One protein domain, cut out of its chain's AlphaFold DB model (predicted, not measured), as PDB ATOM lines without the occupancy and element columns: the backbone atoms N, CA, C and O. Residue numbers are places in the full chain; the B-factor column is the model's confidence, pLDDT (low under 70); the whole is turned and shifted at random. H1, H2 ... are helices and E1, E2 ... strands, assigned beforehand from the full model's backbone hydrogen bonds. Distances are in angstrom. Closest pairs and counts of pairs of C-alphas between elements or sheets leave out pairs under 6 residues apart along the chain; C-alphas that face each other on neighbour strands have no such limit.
ATOM      1  N   ARG A  72     238.593 289.513 253.662       91.62
ATOM      2  CA  ARG A  72     239.965 289.438 254.164       91.62
ATOM      3  C   ARG A  72     240.736 290.645 253.642       91.62
ATOM      4  O   ARG A  72     240.488 291.115 252.537       91.62
ATOM      5  N   TRP A  73     241.699 291.128 254.415       93.69
ATOM      6  CA  TRP A  73     242.659 292.115 253.933       93.69
ATOM      7  C   TRP A  73     243.861 291.388 253.335       93.69
ATOM      8  O   TRP A  73     244.580 290.687 254.043       93.69
ATOM      9  N   SER A  74     244.070 291.538 252.028       94.38
ATOM     10  CA  SER A  74     245.243 290.994 251.336       94.38
ATOM     11  C   SER A  74     246.324 292.063 251.220       94.38
ATOM     12  O   SER A  74     246.007 293.200 250.871       94.38
ATOM     13  N   ARG A  75     247.583 291.713 251.514       94.94
ATOM     14  CA  ARG A  75     248.734 292.628 251.471       94.94
ATOM     15  C   ARG A  75     249.570 292.392 250.214       94.94
ATOM     16  O   ARG A  75     250.029 291.278 249.979       94.94
ATOM     17  N   GLU A  76     249.864 293.463 249.489       94.62
ATOM     18  CA  GLU A  76     250.850 293.504 248.409       94.62
ATOM     19  C   GLU A  76     251.803 294.683 248.657       94.62
ATOM     20  O   GLU A  76     251.452 295.846 248.462       94.62
ATOM     21  N   GLY A  77     253.008 294.392 249.159       93.62
ATOM     22  CA  GLY A  77     253.969 295.426 249.551       93.62
ATOM     23  C   GLY A  77     253.425 296.331 250.659       93.62
ATOM     24  O   GLY A  77     253.208 295.877 251.783       93.62
ATOM     25  N   ASP A  78     253.198 297.601 250.331       95.44
ATOM     26  CA  ASP A  78     252.736 298.650 251.253       95.44
ATOM     27  C   ASP A  78     251.249 298.972 251.096       95.44
ATOM     28  O   ASP A  78     250.775 300.012 251.543       95.44
ATOM     29  N   LYS A  79     250.510 298.072 250.448       96.12
ATOM     30  CA  LYS A  79     249.093 298.222 250.166       96.12
ATOM     31  C   LYS A  79     248.317 297.019 250.668       96.12
ATOM     32  O   LYS A  79     248.681 295.874 250.406       96.12
ATOM     33  N   TRP A  80     247.195 297.293 251.315       97.19
ATOM     34  CA  TRP A  80     246.181 296.319 251.672       97.19
ATOM     35  C   TRP A  80     244.922 296.569 250.860       97.19
ATOM     36  O   TRP A  80     244.542 297.713 250.620       97.19
ATOM     37  N   THR A  81     244.291 295.491 250.403       95.62
ATOM     38  CA  THR A  81     243.009 295.541 249.695       95.62
ATOM     39  C   THR A  81     242.037 294.568 250.342       95.62
ATOM     40  O   THR A  81     242.371 293.393 250.527       95.62
ATOM     41  N   HIS A  82     240.848 295.050 250.694       95.06
ATOM     42  CA  HIS A  82     239.798 294.220 251.257       95.06
ATOM     43  C   HIS A  82     239.128 293.407 250.146       95.06
ATOM     44  O   HIS A  82     238.656 293.963 249.155       95.06
ATOM     45  N   THR A  83     239.082 292.082 250.286       93.00
ATOM     46  CA  THR A  83     238.635 291.180 249.211       93.00
ATOM     47  C   THR A  83     237.161 291.338 248.855       93.00
ATOM     48  O   THR A  83     236.791 291.070 247.717       93.00
ATOM     49  N   LYS A  84     236.324 291.774 249.806       90.50
ATOM     50  CA  LYS A  84     234.873 291.896 249.608       90.50
ATOM     51  C   LYS A  84     234.451 293.288 249.133       90.50
ATOM     52  O   LYS A  84     233.599 293.392 248.259       90.50
ATOM     53  N   THR A  85     235.037 294.347 249.692       91.69
ATOM     54  CA  THR A  85     234.648 295.740 249.382       91.69
ATOM     55  C   THR A  85     235.572 296.407 248.365       91.69
ATOM     56  O   THR A  85     235.204 297.414 247.772       91.69
ATOM     57  N   GLY A  86     236.771 295.863 248.135       92.00
ATOM     58  CA  GLY A  86     237.793 296.489 247.293       92.00
ATOM     59  C   GLY A  86     238.453 297.718 247.925       92.00
ATOM     60  O   GLY A  86     239.293 298.345 247.272       92.00
ATOM     61  N   GLU A  87     238.094 298.042 249.172       93.94
ATOM     62  CA  GLU A  87     238.658 299.149 249.943       93.94
ATOM     63  C   GLU A  87     240.153 298.975 250.161       93.94
ATOM     64  O   GLU A  87     240.677 297.854 250.181       93.94
ATOM     65  N   LYS A  88     240.856 300.103 250.262       94.81
ATOM     66  CA  LYS A  88     242.319 300.138 250.233       94.81
ATOM     67  C   LYS A  88     242.885 300.919 251.405       94.81
ATOM     68  O   LYS A  88     242.379 301.969 251.795       94.81
ATOM     69  N   VAL A  89     243.999 300.406 251.906       95.50
ATOM     70  CA  VAL A  89     244.880 301.095 252.847       95.50
ATOM     71  C   VAL A  89     246.275 301.041 252.245       95.50
ATOM     72  O   VAL A  89     246.732 299.960 251.880       95.50
ATOM     73  N   CYS A  90     246.945 302.175 252.096       96.19
ATOM     74  CA  CYS A  90     248.279 302.258 251.501       96.19
ATOM     75  C   CYS A  90     249.218 303.036 252.420       96.19
ATOM     76  O   CYS A  90     248.804 304.024 253.021       96.19
ATOM     77  N   LEU A  91     250.488 302.635 252.487       96.38
ATOM     78  CA  LEU A  91     251.539 303.470 253.061       96.38
ATOM     79  C   LEU A  91     252.266 304.224 251.962       96.38
ATOM     80  O   LEU A  91     252.859 303.618 251.069       96.38
ATOM     81  N   GLU A  92     252.286 305.544 252.078       95.38
ATOM     82  CA  GLU A  92     253.004 306.409 251.151       95.38
ATOM     83  C   GLU A  92     254.066 307.227 251.873       95.38
ATOM     84  O   GLU A  92     253.858 307.740 252.975       95.38
ATOM     85  N   ARG A  93     255.233 307.365 251.237       95.06
ATOM     86  CA  ARG A  93     256.303 308.219 251.742       95.06
ATOM     87  C   ARG A  93     256.183 309.607 251.124       95.06
ATOM     88  O   ARG A  93     256.301 309.771 249.916       95.06
ATOM     89  N   THR A  94     255.995 310.602 251.976       92.75
ATOM     90  CA  THR A  94     255.942 312.022 251.610       92.75
ATOM     91  C   THR A  94     257.295 312.533 251.107       92.75
ATOM     92  O   THR A  94     258.347 311.976 251.433       92.75
ATOM     93  N   GLU A  95     257.289 313.664 250.393       92.06
ATOM     94  CA  GLU A  95     258.516 314.353 249.956       92.06
ATOM     95  C   GLU A  95     259.426 314.745 251.131       92.06
ATOM     96  O   GLU A  95     260.650 314.691 251.029       92.06
ATOM     97  N   ALA A  96     258.831 315.075 252.280       90.88
ATOM     98  CA  ALA A  96     259.544 315.388 253.517       90.88
ATOM     99  C   ALA A  96     260.103 314.139 254.236       90.88
ATOM    100  O   ALA A  96     260.731 314.257 255.288       90.88
ATOM    101  N   GLY A  97     259.889 312.940 253.686       92.62
ATOM    102  CA  GLY A  97     260.453 311.684 254.171       92.62
ATOM    103  C   GLY A  97     259.631 310.948 255.233       92.62
ATOM    104  O   GLY A  97     260.056 309.860 255.623       92.62
ATOM    105  N   PHE A  98     258.485 311.493 255.657       95.50
ATOM    106  CA  PHE A  98     257.522 310.863 256.574       95.50
ATOM    107  C   PHE A  98     256.604 309.876 255.850       95.50
ATOM    108  O   PHE A  98     256.402 310.004 254.643       95.50
ATOM    109  N   TRP A  99     256.012 308.944 256.587       95.94
ATOM    110  CA  TRP A  99     255.065 307.943 256.097       95.94
ATOM    111  C   TRP A  99     253.628 308.325 256.437       95.94
ATOM    112  O   TRP A  99     253.354 308.758 257.552       95.94
ATOM    113  N   ARG A 100     252.699 308.156 255.504       95.31
ATOM    114  CA  ARG A 100     251.267 308.404 255.705       95.31
ATOM    115  C   ARG A 100     250.453 307.180 255.354       95.31
ATOM    116  O   ARG A 100     250.881 306.379 254.526       95.31
ATOM    117  N   ILE A 101     249.298 307.069 255.998       95.75
ATOM    118  CA  ILE A 101     248.301 306.052 255.691       95.75
ATOM    119  C   ILE A 101     247.247 306.716 254.808       95.75
ATOM    120  O   ILE A 101     246.529 307.613 255.251       95.75
ATOM    121  N   GLU A 102     247.180 306.280 253.557       94.19
ATOM    122  CA  GLU A 102     246.174 306.697 252.586       94.19
ATOM    123  C   GLU A 102     245.041 305.672 252.581       94.19
ATOM    124  O   GLU A 102     245.260 304.478 252.348       94.19
ATOM    125  N   THR A 103     243.824 306.123 252.874       92.31
ATOM    126  CA  THR A 103     242.648 305.260 252.981       92.31
ATOM    127  C   THR A 103     241.346 306.053 252.836       92.31
ATOM    128  O   THR A 103     241.345 307.273 252.979       92.31
ATOM    129  N   GLY A 104     240.235 305.365 252.547       85.75
ATOM    130  CA  GLY A 104     238.889 305.950 252.525       85.75
ATOM    131  C   GLY A 104     238.303 306.229 253.916       85.75
ATOM    132  O   GLY A 104     237.316 306.955 254.027       85.75
ATOM    133  N   PHE A 105     238.908 305.688 254.977       83.94
ATOM    134  CA  PHE A 105     238.461 305.883 256.355       83.94
ATOM    135  C   PHE A 105     238.932 307.215 256.939       83.94
ATOM    136  O   PHE A 105     240.032 307.699 256.667       83.94
ATOM    137  N   SER A 106     238.125 307.771 257.839       84.56
ATOM    138  CA  SER A 106     238.583 308.857 258.701       84.56
ATOM    139  C   SER A 106     239.473 308.282 259.799       84.56
ATOM    140  O   SER A 106     238.980 307.610 260.702       84.56
ATOM    141  N   ILE A 107     240.770 308.580 259.746       87.75
ATOM    142  CA  ILE A 107     241.752 308.137 260.741       87.75
ATOM    143  C   ILE A 107     242.414 309.325 261.432       87.75
ATOM    144  O   ILE A 107     242.662 310.360 260.811       87.75
ATOM    145  N   ASP A 108     242.725 309.157 262.715       86.94
ATOM    146  CA  ASP A 108     243.580 310.093 263.435       86.94
ATOM    147  C   ASP A 108     245.043 309.714 263.176       86.94
ATOM    148  O   ASP A 108     245.525 308.682 263.640       86.94
ATOM    149  N   GLN A 109     245.733 310.520 262.371       90.62
ATOM    150  CA  GLN A 109     247.150 310.340 262.067       90.62
ATOM    151  C   GLN A 109     247.905 311.663 262.244       90.62
ATOM    152  O   GLN A 109     247.320 312.740 262.091       90.62
ATOM    153  N   PRO A 110     249.220 311.631 262.537       89.25
ATOM    154  CA  PRO A 110     249.997 312.851 262.706       89.25
ATOM    155  C   PRO A 110     249.911 313.753 261.469       89.25
ATOM    156  O   PRO A 110     250.016 313.277 260.341       89.25
ATOM    157  N   MET A 111     249.831 315.073 261.669       87.94
ATOM    158  CA  MET A 111     249.701 316.057 260.579       87.94
ATOM    159  C   MET A 111     250.749 315.877 259.466       87.94
ATOM    160  O   MET A 111     250.447 316.012 258.280       87.94
ATOM    161  N   TYR A 112     251.989 315.552 259.833       87.25
ATOM    162  CA  TYR A 112     253.084 315.327 258.884       87.25
ATOM    163  C   TYR A 112     253.275 313.852 258.508       87.25
ATOM    164  O   TYR A 112     254.052 313.563 257.606       87.25
ATOM    165  N   GLY A 113     252.542 312.934 259.138       91.38
ATOM    166  CA  GLY A 113     252.751 311.494 259.054       91.38
ATOM    167  C   GLY A 113     253.726 310.955 260.108       91.38
ATOM    168  O   GLY A 113     254.249 311.675 260.964       91.38
ATOM    169  N   TYR A 114     253.964 309.654 260.038       94.25
ATOM    170  CA  TYR A 114     254.846 308.890 260.906       94.25
ATOM    171  C   TYR A 114     256.309 309.052 260.491       94.25
ATOM    172  O   TYR A 114     256.648 309.153 259.311       94.25
ATOM    173  N   ARG A 115     257.213 309.071 261.474       92.44
ATOM    174  CA  ARG A 115     258.658 309.196 261.213       92.44
ATOM    175  C   ARG A 115     259.254 307.922 260.633       92.44
ATOM    176  O   ARG A 115     260.174 308.001 259.822       92.44
ATOM    177  N   SER A 116     258.751 306.767 261.057       94.62
ATOM    178  CA  SER A 116     259.201 305.468 260.583       94.62
ATOM    179  C   SER A 116     258.082 304.749 259.832       94.62
ATOM    180  O   SER A 116     256.896 304.987 260.062       94.62
ATOM    181  N   LYS A 117     258.481 303.856 258.924       94.81
ATOM    182  CA  LYS A 117     257.549 302.968 258.229       94.81
ATOM    183  C   LYS A 117     256.892 301.985 259.197       94.81
ATOM    184  O   LYS A 117     255.739 301.634 259.014       94.81
ATOM    185  N   GLU A 118     257.630 301.552 260.213       95.44
ATOM    186  CA  GLU A 118     257.176 300.583 261.210       95.44
ATOM    187  C   GLU A 118     256.005 301.121 262.040       95.44
ATOM    188  O   GLU A 118     255.020 300.409 262.239       95.44
ATOM    189  N   ASP A 119     256.061 302.394 262.440       94.50
ATOM    190  CA  ASP A 119     254.951 303.048 263.143       94.50
ATOM    191  C   ASP A 119     253.706 303.114 262.244       94.50
ATOM    192  O   ASP A 119     252.610 302.744 262.659       94.50
ATOM    193  N   ALA A 120     253.885 303.519 260.980       94.56
ATOM    194  CA  ALA A 120     252.796 303.581 260.008       94.56
ATOM    195  C   ALA A 120     252.207 302.192 259.703       94.56
ATOM    196  O   ALA A 120     250.996 302.048 259.584       94.56
ATOM    197  N   GLU A 121     253.046 301.154 259.607       95.56
ATOM    198  CA  GLU A 121     252.600 299.766 259.444       95.56
ATOM    199  C   GLU A 121     251.827 299.263 260.659       95.56
ATOM    200  O   GLU A 121     250.872 298.503 260.499       95.56
ATOM    201  N   THR A 122     252.240 299.649 261.864       94.88
ATOM    202  CA  THR A 122     251.560 299.261 263.101       94.88
ATOM    203  C   THR A 122     250.169 299.872 263.153       94.88
ATOM    204  O   THR A 122     249.193 299.151 263.353       94.88
ATOM    205  N   GLU A 123     250.053 301.168 262.865       94.12
ATOM    206  CA  GLU A 123     248.746 301.820 262.831       94.12
ATOM    207  C   GLU A 123     247.873 301.345 261.671       94.12
ATOM    208  O   GLU A 123     246.674 301.142 261.853       94.12
ATOM    209  N   ALA A 124     248.460 301.054 260.507       93.94
ATOM    210  CA  ALA A 124     247.720 300.413 259.429       93.94
ATOM    211  C   ALA A 124     247.155 299.063 259.889       93.94
ATOM    212  O   ALA A 124     245.971 298.826 259.710       93.94
ATOM    213  N   LYS A 125     247.941 298.199 260.543       92.94
ATOM    214  CA  LYS A 125     247.440 296.910 261.059       92.94
ATOM    215  C   LYS A 125     246.291 297.088 262.053       92.94
ATOM    216  O   LYS A 125     245.266 296.432 261.883       92.94
ATOM    217  N   ASN A 126     246.423 298.008 263.011       92.12
ATOM    218  CA  ASN A 126     245.351 298.335 263.959       92.12
ATOM    219  C   ASN A 126     244.069 298.779 263.230       92.12
ATOM    220  O   ASN A 126     242.954 298.405 263.606       92.12
ATOM    221  N   LEU A 127     244.219 299.554 262.152       92.00
ATOM    222  CA  LEU A 127     243.104 299.990 261.317       92.00
ATOM    223  C   LEU A 127     242.409 298.809 260.621       92.00
ATOM    224  O   LEU A 127     241.184 298.715 260.661       92.00
ATOM    225  N   LEU A 128     243.170 297.882 260.030       92.50
ATOM    226  CA  LEU A 128     242.606 296.703 259.355       92.50
ATOM    227  C   LEU A 128     241.875 295.772 260.329       92.50
ATOM    228  O   LEU A 128     240.843 295.200 259.981       92.50
ATOM    229  N   GLU A 129     242.409 295.610 261.542       90.38
ATOM    230  CA  GLU A 129     241.801 294.785 262.592       90.38
ATOM    231  C   GLU A 129     240.515 295.398 263.149       90.38
ATOM    232  O   GLU A 129     239.589 294.667 263.495       90.38
ATOM    233  N   SER A 130     240.442 296.730 263.214       89.81
ATOM    234  CA  SER A 130     239.238 297.451 263.642       89.81
ATOM    235  C   SER A 130     238.171 297.566 262.552       89.81
ATOM    236  O   SER A 130     237.005 297.753 262.888       89.81
ATOM    237  N   HIS A 131     238.543 297.390 261.278       90.75
ATOM    238  CA  HIS A 131     237.634 297.421 260.127       90.75
ATOM    239  C   HIS A 131     237.683 296.093 259.346       90.75
ATOM    240  O   HIS A 131     238.070 296.064 258.171       90.75
TER     241      HIS A 131
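This is residues 72 to 131 of the 135 residues of an uncharacterized protein of Nanosalinarum sp. (strain J07AB56) (UniProt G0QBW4). What shape do these atoms make? A sheet of four strands, each folding back beside the one before, has its one helix, H1, packed over one face, and its other face is bare. H1 runs along the strands, mainly over E3, and the long link of residues 104 to 116 loops out past the E4 edge on its way back to H1. What are the parts and their order? The printed part has 60 residues with four named strands and one named helix, in the order E1 E2 E3 E4 H1; the sheet runs E1 - E2 - E3 - E4, antiparallel throughout, and the class is mixed, helices and strands. How large is it? It is compact, with a radius of gyration of the C-alphas of 11.1 A, yet elongated, spanning 34 by 22 by 16 A.

Where are the strands? E1 is residues 73 to 76, beginning with C-alpha 73 at (242.659, 292.115, 253.933), and E2 is residues 79 to 82. E3, residues 88 to 93, is 16.2 A long from first to last C-alpha, and E4, residues 99 to 103, is 13.1 A long. Where is the helix? H1 is residues 117 to 130, 19.9 A long, from C-alpha 117 at (257.549, 302.968, 258.229) to C-alpha 130 at (239.238, 297.451, 263.642).

How are the strands joined? E1 E2 E3 E4 form a meander, each strand the antiparallel neighbour of the one before, and each successive pair is a hairpin. Within hydrogen-bond range are N 74 and O 81 at 2.9 A for E1 and E2, N 80 and O 89 at 2.8 A for E2 and E3, and N 92 and O 100 at 2.9 A for E3 and E4. How does H1 stand to the sheet? There are two layers, a helix on one face of a sheet: H1 is on the sheet at a height of 9.2 A, over E3, and runs along the strands at 12 degrees to E3 on the local plane. The closest C-alphas of E4 and H1 are those of Trp 99 and Lys 117, 6.0 A apart; those of E3 and H1 are Leu 91 and Ala 120, 7.1 A apart. Is the helix backbone complete? In H1 every O i to N i+4 pair is within hydrogen-bond range.

How far does it reach? The two C-alphas farthest apart are those of Lys 84 and Ala 96, 34.3 A. Which links are long? The link from E4 to H1, 13 residues, is long, and the other three are tight. Is anything cut or uncertain? The printed part has no cut, its mean pLDDT is 92.8, and no printed residue is under 70.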